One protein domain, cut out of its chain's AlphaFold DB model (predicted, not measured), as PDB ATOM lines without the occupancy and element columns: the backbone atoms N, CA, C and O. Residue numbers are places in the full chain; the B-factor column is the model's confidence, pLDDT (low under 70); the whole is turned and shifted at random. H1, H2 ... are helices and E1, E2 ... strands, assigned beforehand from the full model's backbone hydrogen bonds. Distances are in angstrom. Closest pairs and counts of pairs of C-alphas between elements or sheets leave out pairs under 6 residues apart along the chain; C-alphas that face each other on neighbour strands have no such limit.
ATOM      1  N   LEU A 321     -26.209  50.792  38.297       91.00
ATOM      2  CA  LEU A 321     -25.110  50.677  39.259       91.00
ATOM      3  C   LEU A 321     -24.917  51.969  40.071       91.00
ATOM      4  O   LEU A 321     -24.872  51.897  41.300       91.00
ATOM      5  N   GLU A 322     -24.905  53.124  39.401       89.44
ATOM      6  CA  GLU A 322     -24.625  54.445  39.990       89.44
ATOM      7  C   GLU A 322     -25.853  55.113  40.650       89.44
ATOM      8  O   GLU A 322     -25.703  56.039  41.445       89.44
ATOM      9  N   GLU A 323     -27.080  54.682  40.334       92.00
ATOM     10  CA  GLU A 323     -28.310  55.302  40.850       92.00
ATOM     11  C   GLU A 323     -28.593  54.912  42.310       92.00
ATOM     12  O   GLU A 323     -28.961  53.777  42.605       92.00
ATOM     13  N   GLY A 324     -28.467  55.866  43.232       89.50
ATOM     14  CA  GLY A 324     -28.717  55.651  44.661       89.50
ATOM     15  C   GLY A 324     -27.523  55.037  45.394       89.50
ATOM     16  O   GLY A 324     -26.390  55.086  44.920       89.50
ATOM     17  N   THR A 325     -27.776  54.483  46.577       90.88
ATOM     18  CA  THR A 325     -26.760  53.815  47.398       90.88
ATOM     19  C   THR A 325     -27.038  52.325  47.508       90.88
ATOM     20  O   THR A 325     -28.150  51.844  47.252       90.88
ATOM     21  N   TRP A 326     -25.989  51.594  47.851       91.38
ATOM     22  CA  TRP A 326     -26.042  50.178  48.122       91.38
ATOM     23  C   TRP A 326     -25.802  49.920  49.607       91.38
ATOM     24  O   TRP A 326     -24.986  50.578  50.251       91.38
ATOM     25  N   GLY A 327     -26.496  48.918  50.113       89.75
ATOM     26  CA  GLY A 327     -26.213  48.305  51.395       89.75
ATOM     27  C   GLY A 327     -25.738  46.884  51.163       89.75
ATOM     28  O   GLY A 327     -25.774  46.367  50.039       89.75
ATOM     29  N   GLY A 328     -25.298  46.222  52.214       88.25
ATOM     30  CA  GLY A 328     -24.942  44.826  52.084       88.25
ATOM     31  C   GLY A 328     -24.379  44.233  53.341       88.25
ATOM     32  O   GLY A 328     -24.125  44.922  54.320       88.25
ATOM     33  N   ILE A 329     -24.199  42.925  53.305       85.00
ATOM     34  CA  ILE A 329     -23.728  42.155  54.441       85.00
ATOM     35  C   ILE A 329     -22.701  41.151  53.974       85.00
ATOM     36  O   ILE A 329     -22.820  40.529  52.912       85.00
ATOM     37  N   MET A 330     -21.689  40.983  54.802       83.69
ATOM     38  CA  MET A 330     -20.617  40.040  54.583       83.69
ATOM     39  C   MET A 330     -20.339  39.303  55.877       83.69
ATOM     40  O   MET A 330     -20.272  39.887  56.952       83.69
ATOM     41  N   THR A 331     -20.161  37.995  55.790       76.06
ATOM     42  CA  THR A 331     -19.779  37.208  56.964       76.06
ATOM     43  C   THR A 331     -18.301  37.432  57.277       76.06
ATOM     44  O   THR A 331     -17.494  37.411  56.360       76.06
ATOM     45  N   ARG A 332     -17.903  37.548  58.542       67.25
ATOM     46  CA  ARG A 332     -16.511  37.393  58.998       67.25
ATOM     47  C   ARG A 332     -16.462  36.182  59.940       67.25
ATOM     48  O   ARG A 332     -17.201  36.100  60.919       67.25
ATOM     49  N   GLY A 333     -15.616  35.188  59.661       55.19
ATOM     50  CA  GLY A 333     -15.433  34.104  60.632       55.19
ATOM     51  C   GLY A 333     -14.765  32.830  60.139       55.19
ATOM     52  O   GLY A 333     -15.004  32.365  59.034       55.19
ATOM     53  N   ILE A 334     -13.960  32.255  61.032       44.22
ATOM     54  CA  ILE A 334     -13.239  30.986  60.905       44.22
ATOM     55  C   ILE A 334     -14.206  29.827  61.208       44.22
ATOM     56  O   ILE A 334     -15.039  29.928  62.106       44.22
ATOM     57  N   SER A 335     -14.107  28.747  60.429       41.41
ATOM     58  CA  SER A 335     -14.956  27.541  60.412       41.41
ATOM     59  C   SER A 335     -15.780  27.235  61.681       41.41
ATOM     60  O   SER A 335     -15.243  27.099  62.780       41.41
ATOM     61  N   GLY A 336     -17.084  26.999  61.497       43.59
ATOM     62  CA  GLY A 336     -17.973  26.364  62.483       43.59
ATOM     63  C   GLY A 336     -18.730  27.318  63.410       43.59
ATOM     64  O   GLY A 336     -19.798  26.954  63.897       43.59
ATOM     65  N   ARG A 337     -18.238  28.546  63.616       47.94
ATOM     66  CA  ARG A 337     -18.962  29.619  64.320       47.94
ATOM     67  C   ARG A 337     -18.720  30.937  63.587       47.94
ATOM     68  O   ARG A 337     -17.718  31.602  63.832       47.94
ATOM     69  N   MET A 338     -19.611  31.292  62.659       52.06
ATOM     70  CA  MET A 338     -19.680  32.664  62.144       52.06
ATOM     71  C   MET A 338     -19.991  33.570  63.334       52.06
ATOM     72  O   MET A 338     -21.045  33.416  63.943       52.06
ATOM     73  N   LYS A 339     -19.033  34.411  63.731       51.31
ATOM     74  CA  LYS A 339     -19.142  35.241  64.939       51.31
ATOM     75  C   LYS A 339     -19.377  36.713  64.638       51.31
ATOM     76  O   LYS A 339     -19.786  37.422  65.544       51.31
ATOM     77  N   SER A 340     -19.118  37.176  63.420       62.72
ATOM     78  CA  SER A 340     -19.310  38.581  63.086       62.72
ATOM     79  C   SER A 340     -19.806  38.758  61.660       62.72
ATOM     80  O   SER A 340     -19.510  37.967  60.763       62.72
ATOM     81  N   PHE A 341     -20.591  39.810  61.468       69.62
ATOM     82  CA  PHE A 341     -20.994  40.310  60.166       69.62
ATOM     83  C   PHE A 341     -20.397  41.698  59.988       69.62
ATOM     84  O   PHE A 341     -20.264  42.463  60.939       69.62
ATOM     85  N   THR A 342     -20.019  41.999  58.759       74.25
ATOM     86  CA  THR A 342     -19.712  43.347  58.308       74.25
ATOM     87  C   THR A 342     -20.933  43.816  57.545       74.25
ATOM     88  O   THR A 342     -21.252  43.248  56.500       74.25
ATOM     89  N   GLU A 343     -21.637  44.791  58.104       79.06
ATOM     90  CA  GLU A 343     -22.653  45.536  57.373       79.06
ATOM     91  C   GLU A 343     -21.967  46.634  56.567       79.06
ATOM     92  O   GLU A 343     -20.988  47.235  57.012       79.06
ATOM     93  N   PHE A 344     -22.478  46.857  55.369       81.19
ATOM     94  CA  PHE A 344     -22.128  47.969  54.519       81.19
ATOM     95  C   PHE A 344     -23.354  48.853  54.367       81.19
ATOM     96  O   PHE A 344     -24.434  48.364  54.031       81.19
ATOM     97  N   GLU A 345     -23.163  50.156  54.528       80.00
ATOM     98  CA  GLU A 345     -24.211  51.147  54.310       80.00
ATOM     99  C   GLU A 345     -23.721  52.270  53.402       80.00
ATOM    100  O   GLU A 345     -22.555  52.677  53.446       80.00
ATOM    101  N   GLY A 346     -24.628  52.802  52.579       80.44
ATOM    102  CA  GLY A 346     -24.360  54.012  51.809       80.44
ATOM    103  C   GLY A 346     -23.307  53.840  50.713       80.44
ATOM    104  O   GLY A 346     -22.755  54.836  50.235       80.44
ATOM    105  N   LEU A 347     -23.034  52.602  50.299       81.75
ATOM    106  CA  LEU A 347     -22.042  52.270  49.289       81.75
ATOM    107  C   LEU A 347     -22.400  52.949  47.964       81.75
ATOM    108  O   LEU A 347     -23.471  52.725  47.390       81.75
ATOM    109  N   LYS A 348     -21.490  53.772  47.451       84.38
ATOM    110  CA  LYS A 348     -21.621  54.377  46.122       84.38
ATOM    111  C   LYS A 348     -20.775  53.587  45.147       84.38
ATOM    112  O   LYS A 348     -19.572  53.486  45.338       84.38
ATOM    113  N   LEU A 349     -21.417  53.047  44.119       84.50
ATOM    114  CA  LEU A 349     -20.744  52.343  43.035       84.50
ATOM    115  C   LEU A 349     -20.498  53.340  41.908       84.50
ATOM    116  O   LEU A 349     -21.455  53.882  41.357       84.50
ATOM    117  N   ALA A 350     -19.235  53.572  41.563       82.88
ATOM    118  CA  ALA A 350     -18.857  54.361  40.394       82.88
ATOM    119  C   ALA A 350     -18.404  53.420  39.276       82.88
ATOM    120  O   ALA A 350     -17.448  52.680  39.466       82.88
ATOM    121  N   ALA A 351     -19.073  53.445  38.120       81.81
ATOM    122  CA  ALA A 351     -18.746  52.559  37.007       81.81
ATOM    123  C   ALA A 351     -17.911  53.301  35.955       81.81
ATOM    124  O   ALA A 351     -18.378  54.257  35.323       81.81
ATOM    125  N   THR A 352     -16.683  52.846  35.718       80.69
ATOM    126  CA  THR A 352     -15.816  53.386  34.659       80.69
ATOM    127  C   THR A 352     -15.546  52.334  33.582       80.69
ATOM    128  O   THR A 352     -15.511  51.143  33.890       80.69
ATOM    129  N   PRO A 353     -15.432  52.713  32.293       76.69
ATOM    130  CA  PRO A 353     -15.084  51.752  31.249       76.69
ATOM    131  C   PRO A 353     -13.737  51.100  31.563       76.69
ATOM    132  O   PRO A 353     -12.754  51.819  31.750       76.69
ATOM    133  N   ALA A 354     -13.696  49.769  31.580       69.38
ATOM    134  CA  ALA A 354     -12.475  49.035  31.875       69.38
ATOM    135  C   ALA A 354     -11.437  49.267  30.765       69.38
ATOM    136  O   ALA A 354     -11.644  48.874  29.617       69.38
ATOM    137  N   LYS A 355     -10.343  49.972  31.080       59.91
ATOM    138  CA  LYS A 355      -9.316  50.344  30.086       59.91
ATOM    139  C   LYS A 355      -7.997  49.587  30.236       59.91
ATOM    140  O   LYS A 355      -7.407  49.247  29.220       59.91
ATOM    141  N   GLU A 356      -7.559  49.307  31.464       60.31
ATOM    142  CA  GLU A 356      -6.276  48.625  31.757       60.31
ATOM    143  C   GLU A 356      -6.350  47.672  32.971       60.31
ATOM    144  O   GLU A 356      -5.472  46.833  33.164       60.31
ATOM    145  N   SER A 357      -7.414  47.754  33.780       60.47
ATOM    146  CA  SER A 357      -7.568  46.997  35.033       60.47
ATOM    147  C   SER A 357      -7.734  45.486  34.817       60.47
ATOM    148  O   SER A 357      -7.215  44.682  35.589       60.47
ATOM    149  N   ILE A 358      -8.389  45.083  33.722       65.88
ATOM    150  CA  ILE A 358      -8.740  43.680  33.460       65.88
ATOM    151  C   ILE A 358      -7.505  42.806  33.251       65.88
ATOM    152  O   ILE A 358      -7.425  41.740  33.847       65.88
ATOM    153  N   GLN A 359      -6.520  43.252  32.467       68.19
ATOM    154  CA  GLN A 359      -5.314  42.453  32.219       68.19
ATOM    155  C   GLN A 359      -4.510  42.241  33.505       68.19
ATOM    156  O   GLN A 359      -4.128  41.116  33.813       68.19
ATOM    157  N   ASN A 360      -4.347  43.294  34.314       71.94
ATOM    158  CA  ASN A 360      -3.698  43.181  35.620       71.94
ATOM    159  C   ASN A 360      -4.486  42.263  36.569       71.94
ATOM    160  O   ASN A 360      -3.890  41.481  37.310       71.94
ATOM    161  N   LEU A 361      -5.822  42.324  36.531       68.62
ATOM    162  CA  LEU A 361      -6.696  41.462  37.323       68.62
ATOM    163  C   LEU A 361      -6.575  39.996  36.938       68.62
ATOM    164  O   LEU A 361      -6.427  39.157  37.823       68.62
ATOM    165  N   ILE A 362      -6.603  39.706  35.644       69.94
ATOM    166  CA  ILE A 362      -6.442  38.359  35.110       69.94
ATOM    167  C   ILE A 362      -5.080  37.802  35.517       69.94
ATOM    168  O   ILE A 362      -5.038  36.756  36.158       69.94
ATOM    169  N   SER A 363      -3.987  38.523  35.247       74.00
ATOM    170  CA  SER A 363      -2.636  38.058  35.585       74.00
ATOM    171  C   SER A 363      -2.457  37.807  37.085       74.00
ATOM    172  O   SER A 363      -1.805  36.845  37.488       74.00
ATOM    173  N   GLU A 364      -3.061  38.638  37.940       72.75
ATOM    174  CA  GLU A 364      -3.028  38.438  39.390       72.75
ATOM    175  C   GLU A 364      -3.827  37.192  39.806       72.75
ATOM    176  O   GLU A 364      -3.335  36.384  40.593       72.75
ATOM    177  N   MET A 365      -5.015  36.972  39.237       67.06
ATOM    178  CA  MET A 365      -5.829  35.783  39.521       67.06
ATOM    179  C   MET A 365      -5.193  34.483  39.016       67.06
ATOM    180  O   MET A 365      -5.269  33.459  39.701       67.06
ATOM    181  N   GLU A 366      -4.536  34.519  37.855       71.06
ATOM    182  CA  GLU A 366      -3.726  33.413  37.336       71.06
ATOM    183  C   GLU A 366      -2.561  33.100  38.274       71.06
ATOM    184  O   GLU A 366      -2.337  31.940  38.613       71.06
ATOM    185  N   SER A 367      -1.864  34.128  38.773       72.94
ATOM    186  CA  SER A 367      -0.753  33.937  39.714       72.94
ATOM    187  C   SER A 367      -1.190  33.300  41.038       72.94
ATOM    188  O   SER A 367      -0.430  32.553  41.651       72.94
ATOM    189  N   GLN A 368      -2.433  33.550  41.456       65.69
ATOM    190  CA  GLN A 368      -3.034  32.959  42.652       65.69
ATOM    191  C   GLN A 368      -3.622  31.564  42.404       65.69
ATOM    192  O   GLN A 368      -4.168  30.953  43.323       65.69
ATOM    193  N   ASN A 369      -3.496  31.041  41.181       64.25
ATOM    194  CA  ASN A 369      -3.979  29.724  40.789       64.25
ATOM    195  C   ASN A 369      -5.480  29.537  41.071       64.25
ATOM    196  O   ASN A 369      -5.946  28.436  41.366       64.25
ATOM    197  N   LEU A 370      -6.262  30.613  40.933       58.22
ATOM    198  CA  LEU A 370      -7.727  30.590  41.042       58.22
ATOM    199  C   LEU A 370      -8.390  29.974  39.787       58.22
ATOM    200  O   LEU A 370      -9.570  30.227  39.546       58.22
ATOM    201  N   GLY A 371      -7.586  29.250  38.986       54.50
ATOM    202  CA  GLY A 371      -7.802  28.734  37.628       54.50
ATOM    203  C   GLY A 371      -8.747  29.585  36.789       54.50
ATOM    204  O   GLY A 371      -9.857  29.224  36.403       54.50
ATOM    205  N   PHE A 372      -8.255  30.765  36.460       55.78
ATOM    206  CA  PHE A 372      -8.830  31.565  35.399       55.78
ATOM    207  C   PHE A 372      -8.271  31.116  34.047       55.78
ATOM    208  O   PHE A 372      -7.080  30.852  33.933       55.78
ATOM    209  N   ASP A 373      -9.131  31.031  33.033       57.81
ATOM    210  CA  ASP A 373      -8.739  30.791  31.641       57.81
ATOM    211  C   ASP A 373      -8.728  32.143  30.910       57.81
ATOM    212  O   ASP A 373      -9.753  32.585  30.377       57.81
ATOM    213  N   ALA A 374      -7.596  32.854  30.981       55.78
ATOM    214  CA  ALA A 374      -7.429  34.198  30.417       55.78
ATOM    215  C   ALA A 374      -7.713  34.260  28.911       55.78
ATOM    216  O   ALA A 374      -8.308  35.225  28.428       55.78
ATOM    217  N   ASP A 375      -7.380  33.191  28.185       54.25
ATOM    218  CA  ASP A 375      -7.509  33.107  26.728       54.25
ATOM    219  C   ASP A 375      -8.970  33.206  26.246       54.25
ATOM    220  O   ASP A 375      -9.232  33.549  25.085       54.25
ATOM    221  N   LYS A 376      -9.943  32.905  27.117       53.56
ATOM    222  CA  LYS A 376     -11.382  33.002  26.801       53.56
ATOM    223  C   LYS A 376     -11.987  34.366  27.125       53.56
ATOM    224  O   LYS A 376     -12.996  34.733  26.534       53.56
ATOM    225  N   ILE A 377     -11.351  35.097  28.026       52.53
ATOM    226  CA  ILE A 377     -11.750  36.409  28.540       52.53
ATOM    227  C   ILE A 377     -11.242  37.507  27.591       52.53
ATOM    228  O   ILE A 377     -11.972  38.428  27.233       52.53
ATOM    229  N   GLU A 378     -10.048  37.332  27.015       51.88
ATOM    230  CA  GLU A 378      -9.470  38.280  26.050       51.88
ATOM    231  C   GLU A 378     -10.261  38.453  24.738       51.88
ATOM    232  O   GLU A 378     -10.035  39.428  24.018       51.88
ATOM    233  N   ARG A 379     -11.187  37.544  24.392       48.88
ATOM    234  CA  ARG A 379     -11.867  37.569  23.082       48.88
ATOM    235  C   ARG A 379     -13.172  38.372  23.024       48.88
ATOM    236  O   ARG A 379     -13.593  38.658  21.906       48.88
ATOM    237  N   ASP A 380     -13.750  38.792  24.156       49.72
ATOM    238  CA  ASP A 380     -15.057  39.495  24.190       49.72
ATOM    239  C   ASP A 380     -15.075  40.848  24.955       49.72
ATOM    240  O   ASP A 380     -16.065  41.581  24.919       49.72
ATOM    241  N   GLU A 381     -14.005  41.244  25.660       50.97
ATOM    242  CA  GLU A 381     -14.218  41.988  26.919       50.97
ATOM    243  C   GLU A 381     -13.885  43.490  27.022       50.97
ATOM    244  O   GLU A 381     -14.330  44.126  27.979       50.97
ATOM    245  N   THR A 382     -13.220  44.154  26.072       49.22
ATOM    246  CA  THR A 382     -12.911  45.598  26.267       49.22
ATOM    247  C   THR A 382     -14.122  46.541  26.133       49.22
ATOM    248  O   THR A 382     -14.033  47.716  26.483       49.22
ATOM    249  N   SER A 383     -15.272  46.067  25.635       49.53
ATOM    250  CA  SER A 383     -16.492  46.883  25.459       49.53
ATOM    251  C   SER A 383     -17.599  46.631  26.489       49.53
ATOM    252  O   SER A 383     -18.617  47.330  26.473       49.53
ATOM    253  N   LEU A 384     -17.443  45.633  27.364       59.69
ATOM    254  CA  LEU A 384     -18.554  45.061  28.138       59.69
ATOM    255  C   LEU A 384     -18.268  44.905  29.632       59.69
ATOM    256  O   LEU A 384     -19.069  44.292  30.338       59.69
ATOM    257  N   ALA A 385     -17.184  45.499  30.119       64.38
ATOM    258  CA  ALA A 385     -16.825  45.474  31.524       64.38
ATOM    259  C   ALA A 385     -16.739  46.879  32.136       64.38
ATOM    260  O   ALA A 385     -16.320  47.842  31.483       64.38
ATOM    261  N   PHE A 386     -17.166  46.989  33.394       73.38
ATOM    262  CA  PHE A 386     -17.045  48.208  34.192       73.38
ATOM    263  C   PHE A 386     -16.136  47.956  35.380       73.38
ATOM    264  O   PHE A 386     -16.396  47.018  36.132       73.38
ATOM    265  N   ASP A 387     -15.145  48.821  35.569       74.75
ATOM    266  CA  ASP A 387     -14.460  48.927  36.849       74.75
ATOM    267  C   ASP A 387     -15.388  49.641  37.835       74.75
ATOM    268  O   ASP A 387     -16.070  50.605  37.468       74.75
ATOM    269  N   ILE A 388     -15.447  49.129  39.060       72.12
ATOM    270  CA  ILE A 388     -16.313  49.594  40.132       72.12
ATOM    271  C   ILE A 388     -15.475  49.907  41.349       72.12
ATOM    272  O   ILE A 388     -14.886  49.003  41.930       72.12
ATOM    273  N   ASP A 389     -15.540  51.161  41.773       72.69
ATOM    274  CA  ASP A 389     -15.086  51.567  43.093       72.69
ATOM    275  C   ASP A 389     -16.291  51.700  44.012       72.69
ATOM    276  O   ASP A 389     -17.286  52.358  43.685       72.69
ATOM    277  N   VAL A 390     -16.189  51.045  45.159       72.88
ATOM    278  CA  VAL A 390     -17.161  51.062  46.238       72.88
ATOM    279  C   VAL A 390     -16.455  51.579  47.470       72.88
ATOM    280  O   VAL A 390     -15.472  50.985  47.892       72.88
ATOM    281  N   SER A 391     -16.959  52.644  48.074       71.62
ATOM    282  CA  SER A 391     -16.471  53.139  49.363       71.62
ATOM    283  C   SER A 391     -17.602  53.110  50.377       71.62
ATOM    284  O   SER A 391     -18.707  53.577  50.073       71.62
ATOM    285  N   GLY A 392     -17.323  52.610  51.575       69.94
ATOM    286  CA  GLY A 392     -18.245  52.640  52.701       69.94
ATOM    287  C   GLY A 392     -17.530  52.525  54.029       69.94
ATOM    288  O   GLY A 392     -16.305  52.559  54.100       69.94
ATOM    289  N   ARG A 393     -18.321  52.374  55.084       66.62
ATOM    290  CA  ARG A 393     -17.824  52.060  56.419       66.62
ATOM    291  C   ARG A 393     -18.328  50.692  56.816       66.62
ATOM    292  O   ARG A 393     -19.457  50.343  56.464       66.62
ATOM    293  N   ASP A 394     -17.503  49.943  57.528       68.31
ATOM    294  CA  ASP A 394     -18.022  48.847  58.329       68.31
ATOM    295  C   ASP A 394     -18.454  49.326  59.725       68.31
ATOM    296  O   ASP A 394     -18.365  50.506  60.068       68.31
ATOM    297  N   ARG A 395     -18.956  48.393  60.538       64.19
ATOM    298  CA  ARG A 395     -19.413  48.668  61.906       64.19
ATOM    299  C   ARG A 395     -18.278  49.076  62.856       64.19
ATOM    300  O   ARG A 395     -18.576  49.672  63.883       64.19
ATOM    301  N   SER A 396     -17.011  48.772  62.542       64.31
ATOM    302  CA  SER A 396     -15.862  49.298  63.296       64.31
ATOM    303  C   SER A 396     -15.479  50.720  62.872       64.31
ATOM    304  O   SER A 396     -14.502  51.257  63.380       64.31
ATOM    305  N   GLU A 397     -16.290  51.348  62.011       64.88
ATOM    306  CA  GLU A 397     -16.047  52.646  61.377       64.88
ATOM    307  C   GLU A 397     -14.842  52.663  60.429       64.88
ATOM    308  O   GLU A 397     -14.483  53.732  59.926       64.88
ATOM    309  N   ASP A 398     -14.264  51.497  60.125       73.69
ATOM    310  CA  ASP A 398     -13.143  51.398  59.204       73.69
ATOM    311  C   ASP A 398     -13.643  51.653  57.781       73.69
ATOM    312  O   ASP A 398     -14.689  51.149  57.350       73.69
ATOM    313  N   GLU A 399     -12.889  52.452  57.029       76.19
ATOM    314  CA  GLU A 399     -13.193  52.689  55.627       76.19
ATOM    315  C   GLU A 399     -12.898  51.410  54.836       76.19
ATOM    316  O   GLU A 399     -11.753  50.968  54.699       76.19
ATOM    317  N   VAL A 400     -13.958  50.788  54.317       77.06
ATOM    318  CA  VAL A 400     -13.845  49.626  53.440       77.06
ATOM    319  C   VAL A 400     -14.039  50.088  52.012       77.06
ATOM    320  O   VAL A 400     -15.069  50.669  51.656       77.06
ATOM    321  N   THR A 401     -13.052  49.767  51.180       82.06
ATOM    322  CA  THR A 401     -13.142  49.969  49.738       82.06
ATOM    323  C   THR A 401     -13.240  48.624  49.022       82.06
ATOM    324  O   THR A 401     -12.470  47.705  49.306       82.06
ATOM    325  N   LEU A 402     -14.223  48.470  48.130       84.31
ATOM    326  CA  LEU A 402     -14.291  47.346  47.193       84.31
ATOM    327  C   LEU A 402     -13.985  47.886  45.799       84.31
ATOM    328  O   LEU A 402     -14.765  48.650  45.243       84.31
ATOM    329  N   GLU A 403     -12.859  47.476  45.240       86.38
ATOM    330  CA  GLU A 403     -12.469  47.781  43.864       86.38
ATOM    331  C   GLU A 403     -12.747  46.533  43.031       86.38
ATOM    332  O   GLU A 403     -12.338  45.438  43.410       86.38
ATOM    333  N   GLY A 404     -13.448  46.621  41.914       85.06
ATOM    334  CA  GLY A 404     -13.813  45.418  41.178       85.06
ATOM    335  C   GLY A 404     -14.143  45.630  39.724       85.06
ATOM    336  O   GLY A 404     -14.121  46.745  39.231       85.06
ATOM    337  N   THR A 405     -14.482  44.541  39.046       85.31
ATOM    338  CA  THR A 405     -14.896  44.559  37.645       85.31
ATOM    339  C   THR A 405     -16.181  43.753  37.470       85.31
ATOM    340  O   THR A 405     -16.272  42.616  37.943       85.31
ATOM    341  N   ILE A 406     -17.177  44.324  36.785       87.06
ATOM    342  CA  ILE A 406     -18.411  43.632  36.375       87.06
ATOM    343  C   ILE A 406     -18.354  43.293  34.895       87.06
ATOM    344  O   ILE A 406     -18.211  44.191  34.072       87.06
ATOM    345  N   PHE A 407     -18.600  42.028  34.565       84.06
ATOM    346  CA  PHE A 407     -18.757  41.516  33.207       84.06
ATOM    347  C   PHE A 407     -20.246  41.489  32.851       84.06
ATOM    348  O   PHE A 407     -21.019  40.708  33.412       84.06
ATOM    349  N   ARG A 408     -20.681  42.362  31.937       84.25
ATOM    350  CA  ARG A 408     -22.113  42.608  31.687       84.25
ATOM    351  C   ARG A 408     -22.874  41.398  31.150       84.25
ATOM    352  O   ARG A 408     -24.041  41.230  31.485       84.25
ATOM    353  N   GLU A 409     -22.235  40.574  30.327       80.44
ATOM    354  CA  GLU A 409     -22.899  39.450  29.652       80.44
ATOM    355  C   GLU A 409     -23.126  38.250  30.564       80.44
ATOM    356  O   GLU A 409     -24.148  37.577  30.475       80.44
ATOM    357  N   THR A 410     -22.177  37.998  31.463       77.81
ATOM    358  CA  THR A 410     -22.230  36.864  32.392       77.81
ATOM    359  C   THR A 410     -22.788  37.263  33.752       77.81
ATOM    360  O   THR A 410     -23.091  36.406  34.582       77.81
ATOM    361  N   GLY A 411     -22.867  38.569  34.022       82.62
ATOM    362  CA  GLY A 411     -23.161  39.107  35.340       82.62
ATOM    363  C   GLY A 411     -22.066  38.839  36.361       82.62
ATOM    364  O   GLY A 411     -22.265  39.146  37.529       82.62
ATOM    365  N   LYS A 412     -20.926  38.255  35.980       83.88
ATOM    366  CA  LYS A 412     -19.827  37.990  36.907       83.88
ATOM    367  C   LYS A 412     -19.292  39.309  37.452       83.88
ATOM    368  O   LYS A 412     -19.189  40.296  36.730       83.88
ATOM    369  N   VAL A 413     -18.956  39.315  38.732       86.00
ATOM    370  CA  VAL A 413     -18.396  40.464  39.436       86.00
ATOM    371  C   VAL A 413     -17.197  39.986  40.231       86.00
ATOM    372  O   VAL A 413     -17.303  39.040  41.008       86.00
ATOM    373  N   ILE A 414     -16.052  40.624  40.039       86.06
ATOM    374  CA  ILE A 414     -14.840  40.316  40.794       86.06
ATOM    375  C   ILE A 414     -14.537  41.528  41.647       86.06
ATOM    376  O   ILE A 414     -14.258  42.577  41.083       86.06
ATOM    377  N   PHE A 415     -14.591  41.399  42.972       86.56
ATOM    378  CA  PHE A 415     -14.156  42.473  43.866       86.56
ATOM    379  C   PHE A 415     -12.813  42.152  44.506       86.56
ATOM    380  O   PHE A 415     -12.460  40.996  44.741       86.56
ATOM    381  N   ARG A 416     -12.098  43.213  44.836       84.38
ATOM    382  CA  ARG A 416     -10.940  43.280  45.706       84.38
ATOM    383  C   ARG A 416     -11.346  44.147  46.871       84.38
ATOM    384  O   ARG A 416     -11.645  45.324  46.699       84.38
ATOM    385  N   GLN A 417     -11.366  43.558  48.049       84.19
ATOM    386  CA  GLN A 417     -11.552  44.329  49.259       84.19
ATOM    387  C   GLN A 417     -10.206  44.890  49.701       84.19
ATOM    388  O   GLN A 417      -9.232  44.143  49.819       84.19
ATOM    389  N   LYS A 418     -10.178  46.193  49.961       81.88
ATOM    390  CA  LYS A 418      -9.065  46.897  50.577       81.88
ATOM    391  C   LYS A 418      -9.573  47.544  51.863       81.88
ATOM    392  O   LYS A 418     -10.478  48.382  51.837       81.88
ATOM    393  N   VAL A 419      -9.002  47.101  52.975       76.12
ATOM    394  CA  VAL A 419      -9.222  47.669  54.306       76.12
ATOM    395  C   VAL A 419      -8.064  48.618  54.585       76.12
ATOM    396  O   VAL A 419      -6.910  48.292  54.291       76.12
ATOM    397  N   GLU A 420      -8.356  49.818  55.079       76.88
ATOM    398  CA  GLU A 420      -7.305  50.772  55.428       76.88
ATOM    399  C   GLU A 420      -6.343  50.158  56.462       76.88
ATOM    400  O   GLU A 420      -6.757  49.608  57.476       76.88
ATOM    401  N   GLY A 421      -5.037  50.208  56.182       77.62
ATOM    402  CA  GLY A 421      -4.007  49.646  57.064       77.62
ATOM    403  C   GLY A 421      -3.703  48.153  56.881       77.62
ATOM    404  O   GLY A 421      -2.722  47.684  57.458       77.62
ATOM    405  N   GLU A 422      -4.452  47.417  56.052       76.38
ATOM    406  CA  GLU A 422      -4.143  46.022  55.710       76.38
ATOM    407  C   GLU A 422      -3.453  45.912  54.336       76.38
ATOM    408  O   GLU A 422      -3.880  46.509  53.346       76.38
ATOM    409  N   GLU A 423      -2.373  45.125  54.255       70.25
ATOM    410  CA  GLU A 423      -1.715  44.804  52.975       70.25
ATOM    411  C   GLU A 423      -2.457  43.705  52.194       70.25
ATOM    412  O   GLU A 423      -2.329  43.617  50.970       70.25
ATOM    413  N   GLU A 424      -3.228  42.855  52.881       66.19
ATOM    414  CA  GLU A 424      -3.869  41.683  52.281       66.19
ATOM    415  C   GLU A 424      -5.186  42.073  51.590       66.19
ATOM    416  O   GLU A 424      -6.146  42.501  52.228       66.19
ATOM    417  N   LYS A 425      -5.248  41.893  50.267       70.44
ATOM    418  CA  LYS A 425      -6.482  42.074  49.494       70.44
ATOM    419  C   LYS A 425      -7.258  40.765  49.457       70.44
ATOM    420  O   LYS A 425      -6.728  39.741  49.032       70.44
ATOM    421  N   MET A 426      -8.532  40.788  49.852       72.75
ATOM    422  CA  MET A 426      -9.413  39.636  49.628       72.75
ATOM    423  C   MET A 426     -10.052  39.718  48.246       72.75
ATOM    424  O   MET A 426     -10.684  40.722  47.909       72.75
ATOM    425  N   HIS A 427      -9.930  38.639  47.474       81.00
ATOM    426  CA  HIS A 427     -10.612  38.492  46.194       81.00
ATOM    427  C   HIS A 427     -11.978  37.839  46.388       81.00
ATOM    428  O   HIS A 427     -12.126  36.809  47.052       81.00
ATOM    429  N   TRP A 428     -12.981  38.436  45.766       82.12
ATOM    430  CA  TRP A 428     -14.365  38.009  45.824       82.12
ATOM    431  C   TRP A 428     -14.841  37.634  44.439       82.12
ATOM    432  O   TRP A 428     -14.746  38.439  43.515       82.12
ATOM    433  N   ILE A 429     -15.422  36.443  44.313       83.19
ATOM    434  CA  ILE A 429     -16.118  36.035  43.097       83.19
ATOM    435  C   ILE A 429     -17.612  36.123  43.381       83.19
ATOM    436  O   ILE A 429     -18.177  35.363  44.174       83.19
ATOM    437  N   CYS A 430     -18.239  37.095  42.736       87.06
ATOM    438  CA  CYS A 430     -19.637  37.439  42.897       87.06
ATOM    439  C   CYS A 430     -20.354  37.423  41.552       87.06
ATOM    440  O   CYS A 430     -19.748  37.303  40.487       87.06
ATOM    441  N   PHE A 431     -21.671  37.557  41.616       84.88
ATOM    442  CA  PHE A 431     -22.543  37.624  40.464       84.88
ATOM    443  C   PHE A 431     -23.630  38.655  40.694       84.88
ATOM    444  O   PHE A 431     -24.147  38.799  41.799       84.88
ATOM    445  N   MET A 432     -23.977  39.361  39.630       87.19
ATOM    446  CA  MET A 432     -25.149  40.200  39.548       87.19
ATOM    447  C   MET A 432     -26.370  39.299  39.412       87.19
ATOM    448  O   MET A 432     -26.487  38.518  38.468       87.19
ATOM    449  N   THR A 433     -27.288  39.420  40.355       84.00
ATOM    450  CA  THR A 433     -28.487  38.591  40.473       84.00
ATOM    451  C   THR A 433     -29.718  39.486  40.571       84.00
ATOM    452  O   THR A 433     -29.585  40.654  40.932       84.00
ATOM    453  N   PRO A 434     -30.924  38.935  40.376       79.19
ATOM    454  CA  PRO A 434     -32.184  39.617  40.681       79.19
ATOM    455  C   PRO A 434     -32.266  40.186  42.111       79.19
ATOM    456  O   PRO A 434     -33.048  41.090  42.370       79.19
ATOM    457  N   PHE A 435     -31.457  39.674  43.042       80.81
ATOM    458  CA  PHE A 435     -31.416  40.089  44.446       80.81
ATOM    459  C   PHE A 435     -30.276  41.075  44.752       80.81
ATOM    460  O   PHE A 435     -30.013  41.359  45.917       80.81
ATOM    461  N   GLY A 436     -29.574  41.582  43.735       88.94
ATOM    462  CA  GLY A 436     -28.361  42.389  43.887       88.94
ATOM    463  C   GLY A 436     -27.092  41.576  43.631       88.94
ATOM    464  O   GLY A 436     -27.125  40.596  42.883       88.94
ATOM    465  N   ILE A 437     -25.961  41.974  44.212       89.75
ATOM    466  CA  ILE A 437     -24.673  41.305  43.985       89.75
ATOM    467  C   ILE A 437     -24.446  40.264  45.068       89.75
ATOM    468  O   ILE A 437     -24.472  40.570  46.254       89.75
ATOM    469  N   VAL A 438     -24.213  39.025  44.660       86.69
ATOM    470  CA  VAL A 438     -24.121  37.886  45.565       86.69
ATOM    471  C   VAL A 438     -22.850  37.115  45.269       86.69
ATOM    472  O   VAL A 438     -22.586  36.786  44.114       86.69
ATOM    473  N   GLY A 439     -22.065  36.786  46.288       84.50
ATOM    474  CA  GLY A 439     -20.810  36.087  46.059       84.50
ATOM    475  C   GLY A 439     -20.251  35.339  47.243       84.50
ATOM    476  O   GLY A 439     -20.815  35.325  48.341       84.50
ATOM    477  N   LYS A 440     -19.123  34.688  46.968       79.94
ATOM    478  CA  LYS A 440     -18.324  33.986  47.960       79.94
ATOM    479  C   LYS A 440     -16.839  34.283  47.762       79.94
ATOM    480  O   LYS A 440     -16.381  34.490  46.639       79.94
ATOM    481  N   SER A 441     -16.095  34.250  48.853       79.88
ATOM    482  CA  SER A 441     -14.639  34.220  48.863       79.88
ATOM    483  C   SER A 441     -14.158  32.975  49.602       79.88
ATOM    484  O   SER A 441     -14.856  32.427  50.465       79.88
ATOM    485  N   LEU A 442     -12.976  32.507  49.217       71.88
ATOM    486  CA  LEU A 442     -12.264  31.423  49.874       71.88
ATOM    487  C   LEU A 442     -11.076  32.038  50.601       71.88
ATOM    488  O   LEU A 442     -10.190  32.602  49.964       71.88
ATOM    489  N   LYS A 443     -11.037  31.895  51.926       69.94
ATOM    490  CA  LYS A 443      -9.844  32.214  52.711       69.94
ATOM    491  C   LYS A 443      -9.308  30.936  53.330       69.94
ATOM    492  O   LYS A 443      -9.997  30.290  54.112       69.94
ATOM    493  N   CYS A 444      -8.079  30.563  53.005       62.50
ATOM    494  CA  CYS A 444      -7.371  29.549  53.776       62.50
ATOM    495  C   CYS A 444      -6.762  30.232  54.998       62.50
ATOM    496  O   CYS A 444      -6.071  31.241  54.869       62.50
ATOM    497  N   ASN A 445      -7.033  29.719  56.197       68.25
ATOM    498  CA  ASN A 445      -6.313  30.199  57.374       68.25
ATOM    499  C   ASN A 445      -4.892  29.613  57.427       68.25
ATOM    500  O   ASN A 445      -4.543  28.715  56.661       68.25
ATOM    501  N   ALA A 446      -4.084  30.077  58.384       68.88
ATOM    502  CA  ALA A 446      -2.717  29.590  58.600       68.88
ATOM    503  C   ALA A 446      -2.617  28.069  58.859       68.88
ATOM    504  O   ALA A 446      -1.536  27.501  58.756       68.88
ATOM    505  N   MET A 447      -3.732  27.407  59.190       66.19
ATOM    506  CA  MET A 447      -3.812  25.957  59.397       66.19
ATOM    507  C   MET A 447      -4.241  25.190  58.135       66.19
ATOM    508  O   MET A 447      -4.501  23.994  58.213       66.19
ATOM    509  N   GLY A 448      -4.362  25.862  56.984       71.06
ATOM    510  CA  GLY A 448      -4.808  25.255  55.727       71.06
ATOM    511  C   GLY A 448      -6.303  24.927  55.682       71.06
ATOM    512  O   GLY A 448      -6.755  24.261  54.757       71.06
ATOM    513  N   ILE A 449      -7.092  25.385  56.661       68.00
ATOM    514  CA  ILE A 449      -8.541  25.173  56.669       68.00
ATOM    515  C   ILE A 449      -9.179  26.206  55.746       68.00
ATOM    516  O   ILE A 449      -9.060  27.415  55.973       68.00
ATOM    517  N   THR A 450      -9.893  25.722  54.732       64.81
ATOM    518  CA  THR A 450     -10.694  26.550  53.832       64.81
ATOM    519  C   THR A 450     -11.906  27.114  54.566       64.81
ATOM    520  O   THR A 450     -12.753  26.384  55.086       64.81
ATOM    521  N   ILE A 451     -11.998  28.436  54.591       67.56
ATOM    522  CA  ILE A 451     -13.104  29.197  55.154       67.56
ATOM    523  C   ILE A 451     -13.888  29.802  53.999       67.56
ATOM    524  O   ILE A 451     -13.331  30.479  53.135       67.56
ATOM    525  N   TYR A 452     -15.198  29.571  54.016       70.50
ATOM    526  CA  TYR A 452     -16.127  30.174  53.073       70.50
ATOM    527  C   TYR A 452     -16.673  31.466  53.655       70.50
ATOM    528  O   TYR A 452     -17.299  31.456  54.717       70.50
ATOM    529  N   ILE A 453     -16.459  32.552  52.928       76.25
ATOM    530  CA  ILE A 453     -16.974  33.869  53.266       76.25
ATOM    531  C   ILE A 453     -18.039  34.230  52.236       76.25
ATOM    532  O   ILE A 453     -17.830  34.014  51.047       76.25
ATOM    533  N   TYR A 454     -19.188  34.733  52.673       82.25
ATOM    534  CA  TYR A 454     -20.312  35.087  51.809       82.25
ATOM    535  C   TYR A 454     -20.545  36.592  51.829       82.25
ATOM    536  O   TYR A 454     -20.354  37.228  52.865       82.25
ATOM    537  N   MET A 455     -20.989  37.131  50.697       85.81
ATOM    538  CA  MET A 455     -21.355  38.534  50.545       85.81
ATOM    539  C   MET A 455     -22.678  38.665  49.797       85.81
ATOM    540  O   MET A 455     -22.924  37.951  48.818       85.81
ATOM    541  N   TRP A 456     -23.497  39.612  50.240       88.88
ATOM    542  CA  TRP A 456     -24.704  40.042  49.555       88.88
ATOM    543  C   TRP A 456     -24.831  41.561  49.627       88.88
ATOM    544  O   TRP A 456     -24.903  42.118  50.714       88.88
ATOM    545  N   LEU A 457     -24.848  42.217  48.469       90.06
ATOM    546  CA  LEU A 457     -25.062  43.652  48.307       90.06
ATOM    547  C   LEU A 457     -26.399  43.897  47.597       90.06
ATOM    548  O   LEU A 457     -26.730  43.198  46.637       90.06
ATOM    549  N   TRP A 458     -27.136  44.922  48.006       91.19
ATOM    550  CA  TRP A 458     -28.443  45.301  47.459       91.19
ATOM    551  C   TRP A 458     -28.588  46.823  47.366       91.19
ATOM    552  O   TRP A 458     -27.801  47.564  47.944       91.19
ATOM    553  N   LYS A 459     -29.617  47.314  46.665       91.81
ATOM    554  CA  LYS A 459     -29.945  48.749  46.653       91.81
ATOM    555  C   LYS A 459     -30.679  49.152  47.926       91.81
ATOM    556  O   LYS A 459     -31.703  48.554  48.253       91.81
ATOM    557  N   ASP A 460     -30.235  50.213  48.594       89.00
ATOM    558  CA  ASP A 460     -30.904  50.715  49.807       89.00
ATOM    559  C   ASP A 460     -32.329  51.195  49.527       89.00
ATOM    560  O   ASP A 460     -33.224  51.055  50.359       89.00
ATOM    561  N   THR A 461     -32.578  51.687  48.310       88.81
ATOM    562  CA  THR A 461     -33.915  52.100  47.868       88.81
ATOM    563  C   THR A 461     -34.929  50.959  47.888       88.81
ATOM    564  O   THR A 461     -36.124  51.229  47.944       88.81
ATOM    565  N   TRP A 462     -34.489  49.696  47.862       87.50
ATOM    566  CA  TRP A 462     -35.394  48.554  47.997       87.50
ATOM    567  C   TRP A 462     -35.991  48.490  49.405       87.50
ATOM    568  O   TRP A 462     -37.196  48.305  49.533       87.50
ATOM    569  N   LYS A 463     -35.215  48.777  50.462       77.00
ATOM    570  CA  LYS A 463     -35.733  48.814  51.846       77.00
ATOM    571  C   LYS A 463     -36.821  49.884  52.037       77.00
ATOM    572  O   LYS A 463     -37.724  49.717  52.851       77.00
ATOM    573  N   LEU A 464     -36.739  50.978  51.278       65.19
ATOM    574  CA  LEU A 464     -37.623  52.145  51.391       65.19
ATOM    575  C   LEU A 464     -38.893  52.055  50.535       65.19
ATOM    576  O   LEU A 464     -39.801  52.864  50.719       65.19
ATOM    577  N   ALA A 465     -38.985  51.089  49.616       54.97
ATOM    578  CA  ALA A 465     -40.129  50.954  48.710       54.97
ATOM    579  C   ALA A 465     -41.439  50.544  49.416       54.97
ATOM    580  O   ALA A 465     -42.489  50.508  48.783       54.97
TER     581      ALA A 465
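What this domain is: This is residues 321 to 465 of the 468 residues of a protein of Dactylellina haptotyla (strain CBS 200.50) (UniProt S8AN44). Eight antiparallel strands, E1 to E8, ring an axis as a closed barrel, with helix H1 outside it across E4 and E5 and the short H2 beyond H1. The short H3 follows E8 directly and lies outside the barrel over E1. The printed part has 145 residues, with three named helices and eight named strands in the order E1 E2 H1 H2 E3 E4 E5 E6 E7 E8 H3. The class is mixed, helices and strands. The whole is compact, with a radius of gyration of the C-alphas of 15.4 A and spans of 45 by 42 by 29 A.

How they stand to each other: E1, residues 326 to 332, forms a hairpin with E2, residues 340 to 353; N 328 and O 344 are 2.9 A apart. E2 bends by 69 degrees at residue 346; its residues 340 to 347 are beside E1 and 347 to 353 beside E3, residues 385 to 393, with N 352 and O 387 at 2.9 A. A meander, each strand the antiparallel neighbour of the one before, runs from E3 through E4, residues 399 to 407, E5, residues 412 to 419, E6, residues 426 to 433, and E7, residues 436 to 444, to E8, residues 450 to 459. Its N and O pairs within hydrogen-bond range include N 388 and O 404, 2.7 A; N 416 and O 403, 2.7 A; N 413 and O 430, 2.8 A; N 431 and O 438, 2.8 A; and N 437 and O 457, 2.8 A. E8 and E1 close the ring, antiparallel, with N 329 and O 456 at 2.8 A. H1, residues 357 to 367, is on the barrel, outside it, at a height over the sheet of 10.1 A. It lies over E5 and only just over E4, on which 3 of its C-alphas fall, and runs across the strands, at 84 degrees to E5 on the local plane. H2, residues 374 to 377, is not on the barrel; it is close to H1 but not clearly touching, the closest C-alphas being those of Ile 362 and Ala 374, 6.3 A apart. H3, residues 460 to 464, is on the barrel, outside it and over E1, with a local plane fitted only just, to 6 C-alphas; the closest C-alphas of the two are those of Trp 326 and Asp 460, 5.2 A apart. Every O i to N i+4 pair is within hydrogen-bond range in H1; H3 has 0 of 1, but 2 of 2 O i to N i+3 pairs, and H2 is too short for an i+4 pair.

Where its parts are: E1 begins at C-alpha 326 (-26.042, 50.178, 48.122) and is 19.3 A long. E2 is 34.7 A from first to last C-alpha, E7 26.5 A and E8 30.2 A. H1 is 15.5 A long and starts at C-alpha 357 (-7.568, 46.997, 35.033). H3 ends at C-alpha 464 (-37.623, 52.145, 51.391).

The domain as a whole: The two C-alphas farthest apart, those of Met 447 and Ala 465, are 45.4 A apart. The printed part has no cut, and no link is long. The mean pLDDT of the printed part is 73.5; 54 residues are under 70, among them 332 to 341 and 368 to 385.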